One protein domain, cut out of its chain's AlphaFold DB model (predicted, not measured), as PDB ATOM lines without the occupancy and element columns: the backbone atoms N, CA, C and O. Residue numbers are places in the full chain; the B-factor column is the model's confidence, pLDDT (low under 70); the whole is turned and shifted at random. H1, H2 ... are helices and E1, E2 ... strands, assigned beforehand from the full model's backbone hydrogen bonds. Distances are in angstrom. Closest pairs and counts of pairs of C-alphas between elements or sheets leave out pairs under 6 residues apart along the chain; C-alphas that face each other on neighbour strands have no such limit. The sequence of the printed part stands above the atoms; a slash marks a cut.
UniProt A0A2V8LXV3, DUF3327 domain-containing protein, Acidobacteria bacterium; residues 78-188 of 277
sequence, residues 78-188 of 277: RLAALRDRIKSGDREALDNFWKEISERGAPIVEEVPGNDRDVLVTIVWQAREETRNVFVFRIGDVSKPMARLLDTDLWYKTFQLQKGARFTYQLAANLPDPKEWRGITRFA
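What this domain is: This is residues 78 to 188 of the 277 residues of the protein "DUF3327 domain-containing protein" of Acidobacteria bacterium (UniProt A0A2V8LXV3). Two small antiparallel sheets, E1 E2 E4 and E3 E5, stand partly face to face as a sandwich with crossed strands; the helical hairpin H1 and H2 lies at one end of the domain and short H3 at the other. The long link 138 to 153 runs between the sheets' strands, tied by short pairings to E3 and E4. The printed part has 111 residues, ordered H1 H2 E1 E2 E3 E4 E5 H3, and its class is mixed, helices and strands. It is compact, with a radius of gyration of the C-alphas of 15.2 A and spans of 43 by 37 by 23 A.

Where its parts are: H1, residues 78 to 87, starts at C-alpha (0.509, 30.842, -11.463) and is 14.2 A long. H2 is residues 93 to 104, 16.4 A. E1 is residues 108 to 112, E2 115 to 126, 29.8 A, with a bend of 61 degrees at residue 118. E3 is residues 134 to 137, E4 154 to 162, 25.3 A, and E5 170 to 173. H3, residues 184 to 187, ends at C-alpha (4.143, 47.296, 14.622).

How they stand to each other: E2 is the inner strand between E1 (N 110 to O 120, 2.9 A) and E4 (N 121 to O 159, 2.8 A). E3 and E5 pair by N 137 and O 170, 2.8 A. The sandwich's strands stand at 44 degrees; the closest C-alphas of E3 and E4, Val 134 and Trp 155, are 7.2 A apart. H2 touches H1 with residues 93 to 97 alone, closest C-alphas Ile 86 and Ala 93, 6.2 A, at a shallow tilt of 24 degrees, opposite ways. Both only graze sheet E1 E2 E4; H3 is not on it. Every O i to N i+4 pair is within hydrogen-bond range in H1 and H2; H3 is too short for one.

The domain as a whole: The farthest C-alphas, Ser 88 and Arg 182, are 43.3 A apart. The printed part has no cut; the link E3 to E4 is long. No printed residue is under 70 in pLDDT.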
ATOM      1  N   ARG A  78       1.723  31.358 -12.110       97.62
ATOM      2  CA  ARG A  78       0.509  30.842 -11.463       97.62
ATOM      3  C   ARG A  78      -0.500  31.938 -11.145       97.62
ATOM      4  O   ARG A  78      -1.678  31.774 -11.458       97.62
ATOM      5  N   LEU A  79      -0.068  33.067 -10.579       98.19
ATOM      6  CA  LEU A  79      -0.979  34.188 -10.320       98.19
ATOM      7  C   LEU A  79      -1.446  34.875 -11.605       98.19
ATOM      8  O   LEU A  79      -2.591  35.318 -11.677       98.19
ATOM      9  N   ALA A  80      -0.594  34.950 -12.629       97.75
ATOM     10  CA  ALA A  80      -0.983  35.452 -13.938       97.75
ATOM     11  C   ALA A  80      -2.091  34.582 -14.555       97.75
ATOM     12  O   ALA A  80      -3.106  35.118 -14.994       97.75
ATOM     13  N   ALA A  81      -1.944  33.255 -14.510       97.75
ATOM     14  CA  ALA A  81      -2.965  32.319 -14.973       97.75
ATOM     15  C   ALA A  81      -4.260  32.409 -14.147       97.75
ATOM     16  O   ALA A  81      -5.351  32.419 -14.717       97.75
ATOM     17  N   LEU A  82      -4.158  32.531 -12.817       98.44
ATOM     18  CA  LEU A  82      -5.314  32.740 -11.940       98.44
ATOM     19  C   LEU A  82      -6.074  34.017 -12.312       98.44
ATOM     20  O   LEU A  82      -7.290  33.989 -12.480       98.44
ATOM     21  N   ARG A  83      -5.357  35.132 -12.483       97.88
ATOM     22  CA  ARG A  83      -5.941  36.407 -12.913       97.88
ATOM     23  C   ARG A  83      -6.695  36.256 -14.229       97.88
ATOM     24  O   ARG A  83      -7.801  36.772 -14.356       97.88
ATOM     25  N   ASP A  84      -6.085  35.579 -15.199       97.81
ATOM     26  CA  ASP A  84      -6.659  35.405 -16.531       97.81
ATOM     27  C   ASP A  84      -7.935  34.533 -16.464       97.81
ATOM     28  O   ASP A  84      -8.945  34.907 -17.062       97.81
ATOM     29  N   ARG A  85      -7.957  33.472 -15.637       98.12
ATOM     30  CA  ARG A  85      -9.165  32.661 -15.359       98.12
ATOM     31  C   ARG A  85     -10.291  33.464 -14.703       98.12
ATOM     32  O   ARG A  85     -11.442  33.383 -15.132       98.12
ATOM     33  N   ILE A  86      -9.968  34.277 -13.695       97.75
ATOM     34  CA  ILE A  86     -10.963  35.134 -13.028       97.75
ATOM     35  C   ILE A  86     -11.543  36.138 -14.033       97.75
ATOM     36  O   ILE A  86     -12.759  36.306 -14.108       97.75
ATOM     37  N   LYS A  87     -10.694  36.763 -14.861       96.62
ATOM     38  CA  LYS A  87     -11.140  37.690 -15.914       96.62
ATOM     39  C   LYS A  87     -12.011  37.016 -16.976       96.62
ATOM     40  O   LYS A  87     -12.904  37.673 -17.501       96.62
ATOM     41  N   SER A  88     -11.791  35.735 -17.277       97.44
ATOM     42  CA  SER A  88     -12.654  34.971 -18.189       97.44
ATOM     43  C   SER A  88     -13.975  34.507 -17.560       97.44
ATOM     44  O   SER A  88     -14.765  33.857 -18.237       97.44
ATOM     45  N   GLY A  89     -14.233  34.832 -16.288       97.31
ATOM     46  CA  GLY A  89     -15.484  34.507 -15.602       97.31
ATOM     47  C   GLY A  89     -15.512  33.137 -14.921       97.31
ATOM     48  O   GLY A  89     -16.590  32.674 -14.552       97.31
ATOM     49  N   ASP A  90     -14.357  32.492 -14.732       98.06
ATOM     50  CA  ASP A  90     -14.259  31.255 -13.957       98.06
ATOM     51  C   ASP A  90     -14.440  31.560 -12.462       98.06
ATOM     52  O   ASP A  90     -13.549  32.096 -11.799       98.06
ATOM     53  N   ARG A  91     -15.625  31.230 -11.941       95.25
ATOM     54  CA  ARG A  91     -16.027  31.524 -10.559       95.25
ATOM     55  C   ARG A  91     -15.340  30.635  -9.525       95.25
ATOM     56  O   ARG A  91     -15.274  31.028  -8.369       95.25
ATOM     57  N   GLU A  92     -14.819  29.479  -9.924       98.00
ATOM     58  CA  GLU A  92     -14.179  28.525  -9.011       98.00
ATOM     59  C   GLU A  92     -12.656  28.708  -8.956       98.00
ATOM     60  O   GLU A  92     -11.972  28.069  -8.155       98.00
ATOM     61  N   ALA A  93     -12.085  29.553  -9.820       98.38
ATOM     62  CA  ALA A  93     -10.639  29.706  -9.948       98.38
ATOM     63  C   ALA A  93      -9.957  30.121  -8.634       98.38
ATOM     64  O   ALA A  93      -8.912  29.567  -8.289       98.38
ATOM     65  N   LEU A  94     -10.552  31.068  -7.900       98.50
ATOM     66  CA  LEU A  94     -10.000  31.580  -6.645       98.50
ATOM     67  C   LEU A  94     -10.113  30.564  -5.500       98.50
ATOM     68  O   LEU A  94      -9.139  30.347  -4.784       98.50
ATOM     69  N   ASP A  95     -11.259  29.898  -5.361       98.44
ATOM     70  CA  ASP A  95     -11.468  28.886  -4.316       98.44
ATOM     71  C   ASP A  95     -10.541  27.684  -4.513       98.44
ATOM     72  O   ASP A  95      -9.904  27.212  -3.569       98.44
ATOM     73  N   ASN A  96     -10.388  27.232  -5.762       98.50
ATOM     74  CA  ASN A  96      -9.442  26.176  -6.111       98.50
ATOM     75  C   ASN A  96      -7.993  26.586  -5.824       98.50
ATOM     76  O   ASN A  96      -7.208  25.766  -5.345       98.50
ATOM     77  N   PHE A  97      -7.639  27.848  -6.078       98.62
ATOM     78  CA  PHE A  97      -6.325  28.375  -5.720       98.62
ATOM     79  C   PHE A  97      -6.103  28.342  -4.203       98.62
ATOM     80  O   PHE A  97      -5.079  27.838  -3.748       98.62
ATOM     81  N   TRP A  98      -7.060  28.815  -3.400       98.38
ATOM     82  CA  TRP A  98      -6.923  28.786  -1.943       98.38
ATOM     83  C   TRP A  98      -6.851  27.370  -1.380       98.38
ATOM     84  O   TRP A  98      -6.063  27.120  -0.467       98.38
ATOM     85  N   LYS A  99      -7.608  26.433  -1.957       98.31
ATOM     86  CA  LYS A  99      -7.494  25.012  -1.629       98.31
ATOM     87  C   LYS A  99      -6.080  24.497  -1.902       98.31
ATOM     88  O   LYS A  99      -5.468  23.926  -1.002       98.31
ATOM     89  N   GLU A 100      -5.523  24.771  -3.082       97.50
ATOM     90  CA  GLU A 100      -4.144  24.389  -3.412       97.50
ATOM     91  C   GLU A 100      -3.137  24.968  -2.404       97.50
ATOM     92  O   GLU A 100      -2.278  24.238  -1.912       97.50
ATOM     93  N   ILE A 101      -3.246  26.257  -2.066       98.00
ATOM     94  CA  ILE A 101      -2.351  26.904  -1.094       98.00
ATOM     95  C   ILE A 101      -2.502  26.296   0.301       98.00
ATOM     96  O   ILE A 101      -1.505  26.130   0.997       98.00
ATOM     97  N   SER A 102      -3.710  25.907   0.709       96.31
ATOM     98  CA  SER A 102      -3.913  25.226   1.992       96.31
ATOM     99  C   SER A 102      -3.279  23.829   2.041       96.31
ATOM    100  O   SER A 102      -2.829  23.401   3.099       96.31
ATOM    101  N   GLU A 103      -3.206  23.138   0.900       96.19
ATOM    102  CA  GLU A 103      -2.642  21.788   0.788       96.19
ATOM    103  C   GLU A 103      -1.115  21.804   0.611       96.19
ATOM    104  O   GLU A 103      -0.411  20.972   1.185       96.19
ATOM    105  N   ARG A 104      -0.590  22.733  -0.195       95.69
ATOM    106  CA  ARG A 104       0.839  22.811  -0.558       95.69
ATOM    107  C   ARG A 104       1.636  23.794   0.291       95.69
ATOM    108  O   ARG A 104       2.855  23.666   0.390       95.69
ATOM    109  N   GLY A 105       0.955  24.766   0.882       96.19
ATOM    110  CA  GLY A 105       1.544  25.859   1.635       96.19
ATOM    111  C   GLY A 105       2.072  27.014   0.778       96.19
ATOM    112  O   GLY A 105       2.006  27.023  -0.453       96.19
ATOM    113  N   ALA A 106       2.607  28.006   1.484       95.69
ATOM    114  CA  ALA A 106       3.261  29.202   0.974       95.69
ATOM    115  C   ALA A 106       4.709  29.301   1.515       95.69
ATOM    116  O   ALA A 106       5.027  28.699   2.541       95.69
ATOM    117  N   PRO A 107       5.614  30.065   0.877       97.12
ATOM    118  CA  PRO A 107       5.413  30.826  -0.354       97.12
ATOM    119  C   PRO A 107       5.344  29.926  -1.595       97.12
ATOM    120  O   PRO A 107       5.856  28.810  -1.608       97.12
ATOM    121  N   ILE A 108       4.753  30.445  -2.669       97.94
ATOM    122  CA  ILE A 108       4.790  29.799  -3.984       97.94
ATOM    123  C   ILE A 108       6.183  30.033  -4.578       97.94
ATOM    124  O   ILE A 108       6.602  31.183  -4.708       97.94
ATOM    125  N   VAL A 109       6.887  28.964  -4.949       97.06
ATOM    126  CA  VAL A 109       8.197  29.037  -5.611       97.06
ATOM    127  C   VAL A 109       8.064  28.524  -7.040       97.06
ATOM    128  O   VAL A 109       7.558  27.425  -7.266       97.06
ATOM    129  N   GLU A 110       8.488  29.333  -8.003       97.50
ATOM    130  CA  GLU A 110       8.409  29.049  -9.437       97.50
ATOM    131  C   GLU A 110       9.746  29.371 -10.110       97.50
ATOM    132  O   GLU A 110      10.497  30.235  -9.659       97.50
ATOM    133  N   GLU A 111      10.057  28.678 -11.200       96.62
ATOM    134  CA  GLU A 111      11.245  28.972 -12.003       96.62
ATOM    135  C   GLU A 111      11.053  30.250 -12.828       96.62
ATOM    136  O   GLU A 111       9.933  30.607 -13.210       96.62
ATOM    137  N   VAL A 112      12.156  30.933 -13.133       95.50
ATOM    138  CA  VAL A 112      12.157  32.042 -14.090       95.50
ATOM    139  C   VAL A 112      12.416  31.467 -15.489       95.50
ATOM    140  O   VAL A 112      13.473  30.872 -15.712       95.50
ATOM    141  N   PRO A 113      11.508  31.636 -16.469       87.44
ATOM    142  CA  PRO A 113      11.732  31.122 -17.818       87.44
ATOM    143  C   PRO A 113      13.043  31.645 -18.420       87.44
ATOM    144  O   PRO A 113      13.257  32.853 -18.510       87.44
ATOM    145  N   GLY A 114      13.924  30.732 -18.831       91.56
ATOM    146  CA  GLY A 114      15.219  31.075 -19.428       91.56
ATOM    147  C   GLY A 114      16.295  31.553 -18.441       91.56
ATOM    148  O   GLY A 114      17.345  32.007 -18.888       91.56
ATOM    149  N   ASN A 115      16.067  31.451 -17.127       93.00
ATOM    150  CA  ASN A 115      17.054  31.769 -16.094       93.00
ATOM    151  C   ASN A 115      17.031  30.700 -14.990       93.00
ATOM    152  O   ASN A 115      16.083  30.606 -14.219       93.00
ATOM    153  N   ASP A 116      18.105  29.918 -14.900       93.81
ATOM    154  CA  ASP A 116      18.277  28.838 -13.922       93.81
ATOM    155  C   ASP A 116      18.888  29.299 -12.585       93.81
ATOM    156  O   ASP A 116      18.941  28.532 -11.617       93.81
ATOM    157  N   ARG A 117      19.355  30.553 -12.519       96.62
ATOM    158  CA  ARG A 117      20.015  31.131 -11.341       96.62
ATOM    159  C   ARG A 117      19.036  31.719 -10.349       96.62
ATOM    160  O   ARG A 117      19.355  31.760  -9.163       96.62
ATOM    161  N   ASP A 118      17.878  32.158 -10.826       97.44
ATOM    162  CA  ASP A 118      16.866  32.821 -10.017       97.44
ATOM    163  C   ASP A 118      15.561  32.029  -9.979       97.44
ATOM    164  O   ASP A 118      15.228  31.259 -10.877       97.44
ATOM    165  N   VAL A 119      14.792  32.270  -8.927       97.81
ATOM    166  CA  VAL A 119      13.440  31.755  -8.735       97.81
ATOM    167  C   VAL A 119      12.500  32.903  -8.395       97.81
ATOM    168  O   VAL A 119      12.889  33.888  -7.759       97.81
ATOM    169  N   LEU A 120      11.243  32.770  -8.802       97.81
ATOM    170  CA  LEU A 120      10.160  33.628  -8.355       97.81
ATOM    171  C   LEU A 120       9.615  33.078  -7.042       97.81
ATOM    172  O   LEU A 120       9.147  31.946  -6.980       97.81
ATOM    173  N   VAL A 121       9.651  33.894  -5.995       97.56
ATOM    174  CA  VAL A 121       9.058  33.587  -4.697       97.56
ATOM    175  C   VAL A 121       7.886  34.519  -4.468       97.56
ATOM    176  O   VAL A 121       8.059  35.732  -4.346       97.56
ATOM    177  N   THR A 122       6.687  33.956  -4.402       98.12
ATOM    178  CA  THR A 122       5.449  34.704  -4.211       98.12
ATOM    179  C   THR A 122       4.864  34.418  -2.842       98.12
ATOM    180  O   THR A 122       4.452  33.301  -2.540       98.12
ATOM    181  N   ILE A 123       4.823  35.461  -2.021       98.12
ATOM    182  CA  ILE A 123       4.170  35.451  -0.714       98.12
ATOM    183  C   ILE A 123       2.728  35.902  -0.908       98.12
ATOM    184  O   ILE A 123       2.480  36.846  -1.665       98.12
ATOM    185  N   VAL A 124       1.796  35.240  -0.225       98.12
ATOM    186  CA  VAL A 124       0.356  35.485  -0.342       98.12
ATOM    187  C   VAL A 124      -0.260  35.810   1.014       98.12
ATOM    188  O   VAL A 124       0.260  35.434   2.058       98.12
ATOM    189  N   TRP A 125      -1.373  36.532   0.994       98.00
ATOM    190  CA  TRP A 125      -2.187  36.819   2.170       98.00
ATOM    191  C   TRP A 125      -3.664  36.758   1.791       98.00
ATOM    192  O   TRP A 125      -4.073  37.389   0.813       98.00
ATOM    193  N   GLN A 126      -4.453  36.014   2.569       97.94
ATOM    194  CA  GLN A 126      -5.902  35.930   2.405       97.94
ATOM    195  C   GLN A 126      -6.592  36.903   3.362       97.94
ATOM    196  O   GLN A 126      -6.564  36.717   4.580       97.94
ATOM    197  N   ALA A 127      -7.227  37.938   2.822       96.88
ATOM    198  CA  ALA A 127      -8.020  38.877   3.602       96.88
ATOM    199  C   ALA A 127      -9.282  38.188   4.152       96.88
ATOM    200  O   ALA A 127     -10.098  37.665   3.401       96.88
ATOM    201  N   ARG A 128      -9.455  38.189   5.478       94.50
ATOM    202  CA  ARG A 128     -10.666  37.672   6.154       94.50
ATOM    203  C   ARG A 128     -11.643  38.771   6.567       94.50
ATOM    204  O   ARG A 128     -12.780  38.487   6.923       94.50
ATOM    205  N   GLU A 129     -11.181  40.010   6.521       93.94
ATOM    206  CA  GLU A 129     -11.892  41.219   6.914       93.94
ATOM    207  C   GLU A 129     -11.491  42.366   5.979       93.94
ATOM    208  O   GLU A 129     -10.613  42.203   5.119       93.94
ATOM    209  N   GLU A 130     -12.112  43.534   6.151       95.31
ATOM    210  CA  GLU A 130     -11.762  44.725   5.378       95.31
ATOM    211  C   GLU A 130     -10.258  45.019   5.493       95.31
ATOM    212  O   GLU A 130      -9.715  45.296   6.566       95.31
ATOM    213  N   THR A 131      -9.569  44.918   4.357       97.12
ATOM    214  CA  THR A 131      -8.113  45.022   4.277       97.12
ATOM    215  C   THR A 131      -7.742  46.143   3.318       97.12
ATOM    216  O   THR A 131      -8.009  46.060   2.124       97.12
ATOM    217  N   ARG A 132      -7.120  47.201   3.845       96.44
ATOM    218  CA  ARG A 132      -6.714  48.400   3.093       96.44
ATOM    219  C   ARG A 132      -5.332  48.267   2.468       96.44
ATOM    220  O   ARG A 132      -5.084  48.793   1.389       96.44
ATOM    221  N   ASN A 133      -4.411  47.619   3.171       96.94
ATOM    222  CA  ASN A 133      -3.052  47.365   2.709       96.94
ATOM    223  C   ASN A 133      -2.466  46.152   3.432       96.94
ATOM    224  O   ASN A 133      -2.904  45.802   4.529       96.94
ATOM    225  N   VAL A 134      -1.465  45.527   2.814       97.06
ATOM    226  CA  VAL A 134      -0.677  44.447   3.415       97.06
ATOM    227  C   VAL A 134       0.791  44.664   3.068       97.06
ATOM    228  O   VAL A 134       1.125  45.058   1.948       97.06
ATOM    229  N   PHE A 135       1.673  44.419   4.033       96.44
ATOM    230  CA  PHE A 135       3.114  44.576   3.883       96.44
ATOM    231  C   PHE A 135       3.860  43.309   4.287       96.44
ATOM    232  O   PHE A 135       3.536  42.676   5.292       96.44
ATOM    233  N   VAL A 136       4.921  43.005   3.537       96.19
ATOM    234  CA  VAL A 136       5.931  42.006   3.892       96.19
ATOM    235  C   VAL A 136       7.083  42.680   4.630       96.19
ATOM    236  O   VAL A 136       7.605  43.705   4.185       96.19
ATOM    237  N   PHE A 137       7.511  42.077   5.732       93.50
ATOM    238  CA  PHE A 137       8.612  42.521   6.580       93.50
ATOM    239  C   PHE A 137       9.709  41.461   6.688       93.50
ATOM    240  O   PHE A 137       9.493  40.302   6.343       93.50
ATOM    241  N   ARG A 138      10.878  41.868   7.204       89.75
ATOM    242  CA  ARG A 138      12.088  41.044   7.417       89.75
ATOM    243  C   ARG A 138      12.776  40.512   6.146       89.75
ATOM    244  O   ARG A 138      13.753  39.780   6.248       89.75
ATOM    245  N   ILE A 139      12.346  40.963   4.966       87.31
ATOM    246  CA  ILE A 139      13.059  40.758   3.697       87.31
ATOM    247  C   ILE A 139      13.791  42.054   3.321       87.31
ATOM    248  O   ILE A 139      13.200  42.980   2.754       87.31
ATOM    249  N   GLY A 140      15.084  42.113   3.652       82.19
ATOM    250  CA  GLY A 140      15.888  43.337   3.575       82.19
ATOM    251  C   GLY A 140      15.452  44.397   4.596       82.19
ATOM    252  O   GLY A 140      14.669  44.119   5.503       82.19
ATOM    253  N   ASP A 141      15.929  45.630   4.425       75.62
ATOM    254  CA  ASP A 141      15.769  46.692   5.438       75.62
ATOM    255  C   ASP A 141      14.437  47.453   5.360       75.62
ATOM    256  O   ASP A 141      14.106  48.245   6.241       75.62
ATOM    257  N   VAL A 142      13.660  47.240   4.295       81.12
ATOM    258  CA  VAL A 142      12.458  48.033   4.002       81.12
ATOM    259  C   VAL A 142      11.281  47.117   3.727       81.12
ATOM    260  O   VAL A 142      11.374  46.234   2.869       81.12
ATOM    261  N   SER A 143      10.156  47.394   4.385       86.88
ATOM    262  CA  SER A 143       8.874  46.734   4.139       86.88
ATOM    263  C   SER A 143       8.468  46.783   2.672       86.88
ATOM    264  O   SER A 143       8.685  47.787   1.988       86.88
ATOM    265  N   LYS A 144       7.806  45.736   2.194       93.50
ATOM    266  CA  LYS A 144       7.375  45.634   0.802       93.50
ATOM    267  C   LYS A 144       5.849  45.627   0.741       93.50
ATOM    268  O   LYS A 144       5.261  44.680   1.261       93.50
ATOM    269  N   PRO A 145       5.199  46.635   0.135       95.44
ATOM    270  CA  PRO A 145       3.754  46.593  -0.057       95.44
ATOM    271  C   PRO A 145       3.385  45.437  -0.990       95.44
ATOM    272  O   PRO A 145       4.087  45.180  -1.981       95.44
ATOM    273  N   MET A 146       2.297  44.755  -0.649       97.56
ATOM    274  CA  MET A 146       1.656  43.721  -1.458       97.56
ATOM    275  C   MET A 146       0.601  44.355  -2.370       97.56
ATOM    276  O   MET A 146      -0.002  45.370  -2.019       97.56
ATOM    277  N   ALA A 147       0.377  43.751  -3.531       97.25
ATOM    278  CA  ALA A 147      -0.707  44.113  -4.436       97.25
ATOM    279  C   ALA A 147      -1.928  43.226  -4.165       97.25
ATOM    280  O   ALA A 147      -1.771  42.059  -3.811       97.25
ATOM    281  N   ARG A 148      -3.136  43.763  -4.350       97.75
ATOM    282  CA  ARG A 148      -4.379  42.981  -4.330       97.75
ATOM    283  C   ARG A 148      -4.647  42.442  -5.735       97.75
ATOM    284  O   ARG A 148      -4.538  43.189  -6.706       97.75
ATOM    285  N   LEU A 149      -4.965  41.156  -5.864       97.50
ATOM    286  CA  LEU A 149      -5.287  40.563  -7.156       97.50
ATOM    287  C   LEU A 149      -6.736  40.894  -7.523       97.50
ATOM    288  O   LEU A 149      -7.659  40.260  -7.016       97.50
ATOM    289  N   LEU A 150      -6.935  41.860  -8.425       95.81
ATOM    290  CA  LEU A 150      -8.272  42.336  -8.811       95.81
ATOM    291  C   LEU A 150      -9.086  42.737  -7.558       95.81
ATOM    292  O   LEU A 150      -8.523  43.239  -6.586       95.81
ATOM    293  N   ASP A 151     -10.399  42.504  -7.566       94.31
ATOM    294  CA  ASP A 151     -11.267  42.685  -6.399       94.31
ATOM    295  C   ASP A 151     -11.516  41.356  -5.666       94.31
ATOM    296  O   ASP A 151     -12.646  40.907  -5.500       94.31
ATOM    297  N   THR A 152     -10.438  40.679  -5.267       97.00
ATOM    298  CA  THR A 152     -10.500  39.405  -4.521       97.00
ATOM    299  C   THR A 152      -9.958  39.552  -3.104       97.00
ATOM    300  O   THR A 152      -9.453  40.605  -2.726       97.00
ATOM    301  N   ASP A 153     -10.035  38.510  -2.285       97.88
ATOM    302  CA  ASP A 153      -9.394  38.475  -0.968       97.88
ATOM    303  C   ASP A 153      -7.880  38.171  -1.028       97.88
ATOM    304  O   ASP A 153      -7.216  38.142   0.008       97.88
ATOM    305  N   LEU A 154      -7.310  37.984  -2.223       98.19
ATOM    306  CA  LEU A 154      -5.911  37.617  -2.423       98.19
ATOM    307  C   LEU A 154      -5.001  38.837  -2.554       98.19
ATOM    308  O   LEU A 154      -5.075  39.610  -3.510       98.19
ATOM    309  N   TRP A 155      -4.061  38.949  -1.620       98.44
ATOM    310  CA  TRP A 155      -2.933  39.871  -1.677       98.44
ATOM    311  C   TRP A 155      -1.647  39.103  -1.957       98.44
ATOM    312  O   TRP A 155      -1.465  37.998  -1.448       98.44
ATOM    313  N   TYR A 156      -0.726  39.679  -2.730       98.38
ATOM    314  CA  TYR A 156       0.528  39.015  -3.080       98.38
ATOM    315  C   TYR A 156       1.726  39.959  -3.212       98.38
ATOM    316  O   TYR A 156       1.605  41.151  -3.511       98.38
ATOM    317  N   LYS A 157       2.924  39.396  -3.039       97.88
ATOM    318  CA  LYS A 157       4.189  40.007  -3.455       97.88
ATOM    319  C   LYS A 157       5.105  38.944  -4.039       97.88
ATOM    320  O   LYS A 157       5.451  37.990  -3.349       97.88
ATOM    321  N   THR A 158       5.525  39.148  -5.284       97.38
ATOM    322  CA  THR A 158       6.514  38.298  -5.951       97.38
ATOM    323  C   THR A 158       7.892  38.946  -5.888       97.38
ATOM    324  O   THR A 158       8.046  40.136  -6.171       97.38
ATOM    325  N   PHE A 159       8.888  38.150  -5.520       95.94
ATOM    326  CA  PHE A 159      10.305  38.480  -5.528       95.94
ATOM    327  C   PHE A 159      11.010  37.587  -6.541       95.94
ATOM    328  O   PHE A 159      10.731  36.395  -6.581       95.94
ATOM    329  N   GLN A 160      11.945  38.130  -7.313       95.94
ATOM    330  CA  GLN A 160      12.925  37.319  -8.030       95.94
ATOM    331  C   GLN A 160      14.180  37.246  -7.163       95.94
ATOM    332  O   GLN A 160      14.765  38.281  -6.842       95.94
ATOM    333  N   LEU A 161      14.544  36.045  -6.726       95.19
ATOM    334  CA  LEU A 161      15.642  35.810  -5.793       95.19
ATOM    335  C   LEU A 161      16.587  34.761  -6.357       95.19
ATOM    336  O   LEU A 161      16.144  33.830  -7.023       95.19
ATOM    337  N   GLN A 162      17.869  34.866  -6.016       96.56
ATOM    338  CA  GLN A 162      18.833  33.827  -6.350       96.56
ATOM    339  C   GLN A 162      18.393  32.485  -5.751       96.56
ATOM    340  O   GLN A 162      17.982  32.401  -4.587       96.56
ATOM    341  N   LYS A 163      18.513  31.416  -6.534       95.38
ATOM    342  CA  LYS A 163      18.257  30.050  -6.086       95.38
ATOM    343  C   LYS A 163      19.119  29.738  -4.857       95.38
ATOM    344  O   LYS A 163      20.318  30.004  -4.831       95.38
ATOM    345  N   GLY A 164      18.492  29.191  -3.817       91.81
ATOM    346  CA  GLY A 164      19.144  28.908  -2.534       91.81
ATOM    347  C   GLY A 164      19.168  30.075  -1.539       91.81
ATOM    348  O   GLY A 164      19.672  29.893  -0.429       91.81
ATOM    349  N   ALA A 165      18.604  31.241  -1.881       92.44
ATOM    350  CA  ALA A 165      18.398  32.322  -0.921       92.44
ATOM    351  C   ALA A 165      17.591  31.839   0.300       92.44
ATOM    352  O   ALA A 165      16.618  31.097   0.174       92.44
ATOM    353  N   ARG A 166      17.995  32.281   1.496       91.56
ATOM    354  CA  ARG A 166      17.339  31.957   2.771       91.56
ATOM    355  C   ARG A 166      17.016  33.240   3.517       91.56
ATOM    356  O   ARG A 166      17.896  34.069   3.724       91.56
ATOM    357  N   PHE A 167      15.767  33.390   3.932       90.06
ATOM    358  CA  PHE A 167      15.284  34.562   4.654       90.06
ATOM    359  C   PHE A 167      14.072  34.187   5.504       90.06
ATOM    360  O   PHE A 167      13.409  33.178   5.263       90.06
ATOM    361  N   THR A 168      13.787  35.013   6.503       92.38
ATOM    362  CA  THR A 168      12.531  34.967   7.251       92.38
ATOM    363  C   THR A 168      11.649  36.122   6.802       92.38
ATOM    364  O   THR A 168      12.133  37.123   6.273       92.38
ATOM    365  N   TYR A 169      10.342  35.989   6.986       94.44
ATOM    366  CA  TYR A 169       9.408  37.064   6.690       94.44
ATOM    367  C   TYR A 169       8.234  37.050   7.658       94.44
ATOM    368  O   TYR A 169       7.925  36.033   8.275       94.44
ATOM    369  N   GLN A 170       7.610  38.213   7.798       94.69
ATOM    370  CA  GLN A 170       6.371  38.402   8.547       94.69
ATOM    371  C   GLN A 170       5.446  39.327   7.764       94.69
ATOM    372  O   GLN A 170       5.902  40.102   6.921       94.69
ATOM    373  N   LEU A 171       4.154  39.247   8.054       95.88
ATOM    374  CA  LEU A 171       3.108  40.000   7.376       95.88
ATOM    375  C   LEU A 171       2.392  40.905   8.373       95.88
ATOM    376  O   LEU A 171       2.214  40.537   9.533       95.88
ATOM    377  N   ALA A 172       1.967  42.083   7.932       95.31
ATOM    378  CA  ALA A 172       0.978  42.866   8.664       95.31
ATOM    379  C   ALA A 172       0.041  43.570   7.687       95.31
ATOM    380  O   ALA A 172       0.473  44.070   6.644       95.31
ATOM    381  N   ALA A 173      -1.232  43.612   8.056       96.12
ATOM    382  CA  ALA A 173      -2.286  44.276   7.311       96.12
ATOM    383  C   ALA A 173      -2.741  45.553   8.028       96.12
ATOM    384  O   ALA A 173      -2.507  45.727   9.226       96.12
ATOM    385  N   ASN A 174      -3.424  46.429   7.291       95.62
ATOM    386  CA  ASN A 174      -4.127  47.597   7.825       95.62
ATOM    387  C   ASN A 174      -3.238  48.593   8.589       95.62
ATOM    388  O   ASN A 174      -3.697  49.265   9.517       95.62
ATOM    389  N   LEU A 175      -1.979  48.736   8.169       93.50
ATOM    390  CA  LEU A 175      -1.054  49.701   8.754       93.50
ATOM    391  C   LEU A 175      -1.338  51.134   8.261       93.50
ATOM    392  O   LEU A 175      -1.873  51.311   7.162       93.50
ATOM    393  N   PRO A 176      -0.959  52.171   9.035       92.12
ATOM    394  CA  PRO A 176      -0.976  53.561   8.572       92.12
ATOM    395  C   PRO A 176      -0.086  53.775   7.342       92.12
ATOM    396  O   PRO A 176       0.744  52.918   7.024       92.12
ATOM    397  N   ASP A 177      -0.202  54.938   6.694       88.50
ATOM    398  CA  ASP A 177       0.645  55.304   5.549       88.50
ATOM    399  C   ASP A 177       2.140  55.121   5.909       88.50
ATOM    400  O   ASP A 177       2.570  55.596   6.969       88.50
ATOM    401  N   PRO A 178       2.945  54.435   5.069       86.00
ATOM    402  CA  PRO A 178       4.392  54.292   5.251       86.00
ATOM    403  C   PRO A 178       5.142  55.581   5.606       86.00
ATOM    404  O   PRO A 178       6.125  55.530   6.343       86.00
ATOM    405  N   LYS A 179       4.672  56.745   5.143       86.94
ATOM    406  CA  LYS A 179       5.252  58.061   5.468       86.94
ATOM    407  C   LYS A 179       5.172  58.410   6.957       86.94
ATOM    408  O   LYS A 179       5.946  59.230   7.440       86.94
ATOM    409  N   GLU A 180       4.259  57.790   7.699       85.88
ATOM    410  CA  GLU A 180       4.050  58.026   9.130       85.88
ATOM    411  C   GLU A 180       4.869  57.085  10.025       85.88
ATOM    412  O   GLU A 180       4.770  57.124  11.258       85.88
ATOM    413  N   TRP A 181       5.646  56.178   9.434       88.19
ATOM    414  CA  TRP A 181       6.340  55.144  10.183       88.19
ATOM    415  C   TRP A 181       7.606  55.711  10.828       88.19
ATOM    416  O   TRP A 181       8.551  56.110  10.156       88.19
ATOM    417  N   ARG A 182       7.657  55.697  12.163       81.75
ATOM    418  CA  ARG A 182       8.828  56.119  12.957       81.75
ATOM    419  C   ARG A 182       9.605  54.922  13.514       81.75
ATOM    420  O   ARG A 182       9.980  54.908  14.681       81.75
ATOM    421  N   GLY A 183       9.788  53.898  12.683       79.75
ATOM    422  CA  GLY A 183      10.412  52.625  13.051       79.75
ATOM    423  C   GLY A 183       9.426  51.455  13.077       79.75
ATOM    424  O   GLY A 183       8.249  51.605  13.405       79.75
ATOM    425  N   ILE A 184       9.928  50.274  12.715       73.50
ATOM    426  CA  ILE A 184       9.133  49.048  12.555       73.50
ATOM    427  C   ILE A 184       8.665  48.446  13.887       73.50
ATOM    428  O   ILE A 184       7.628  47.788  13.936       73.50
ATOM    429  N   THR A 185       9.389  48.699  14.982       79.50
ATOM    430  CA  THR A 185       9.116  48.125  16.312       79.50
ATOM    431  C   THR A 185       7.727  48.476  16.834       79.50
ATOM    432  O   THR A 185       7.119  47.670  17.533       79.50
ATOM    433  N   ARG A 186       7.165  49.624  16.425       83.00
ATOM    434  CA  ARG A 186       5.793  50.020  16.782       83.00
ATOM    435  C   ARG A 186       4.724  49.053  16.261       83.00
ATOM    436  O   ARG A 186       3.619  49.026  16.787       83.00
ATOM    437  N   PHE A 187       5.045  48.271  15.231       84.88
ATOM    438  CA  PHE A 187       4.143  47.296  14.622       84.88
ATOM    439  C   PHE A 187       4.386  45.867  15.105       84.88
ATOM    440  O   PHE A 187       3.773  44.949  14.569       84.88
ATOM    441  N   ALA A 188       5.229  45.654  16.121       84.44
ATOM    442  CA  ALA A 188       5.515  44.315  16.639       84.44
ATOM    443  C   ALA A 188       4.234  43.532  16.988       84.44
ATOM    444  O   ALA A 188       4.127  42.355  16.663       84.44
TER     445      ALA A 188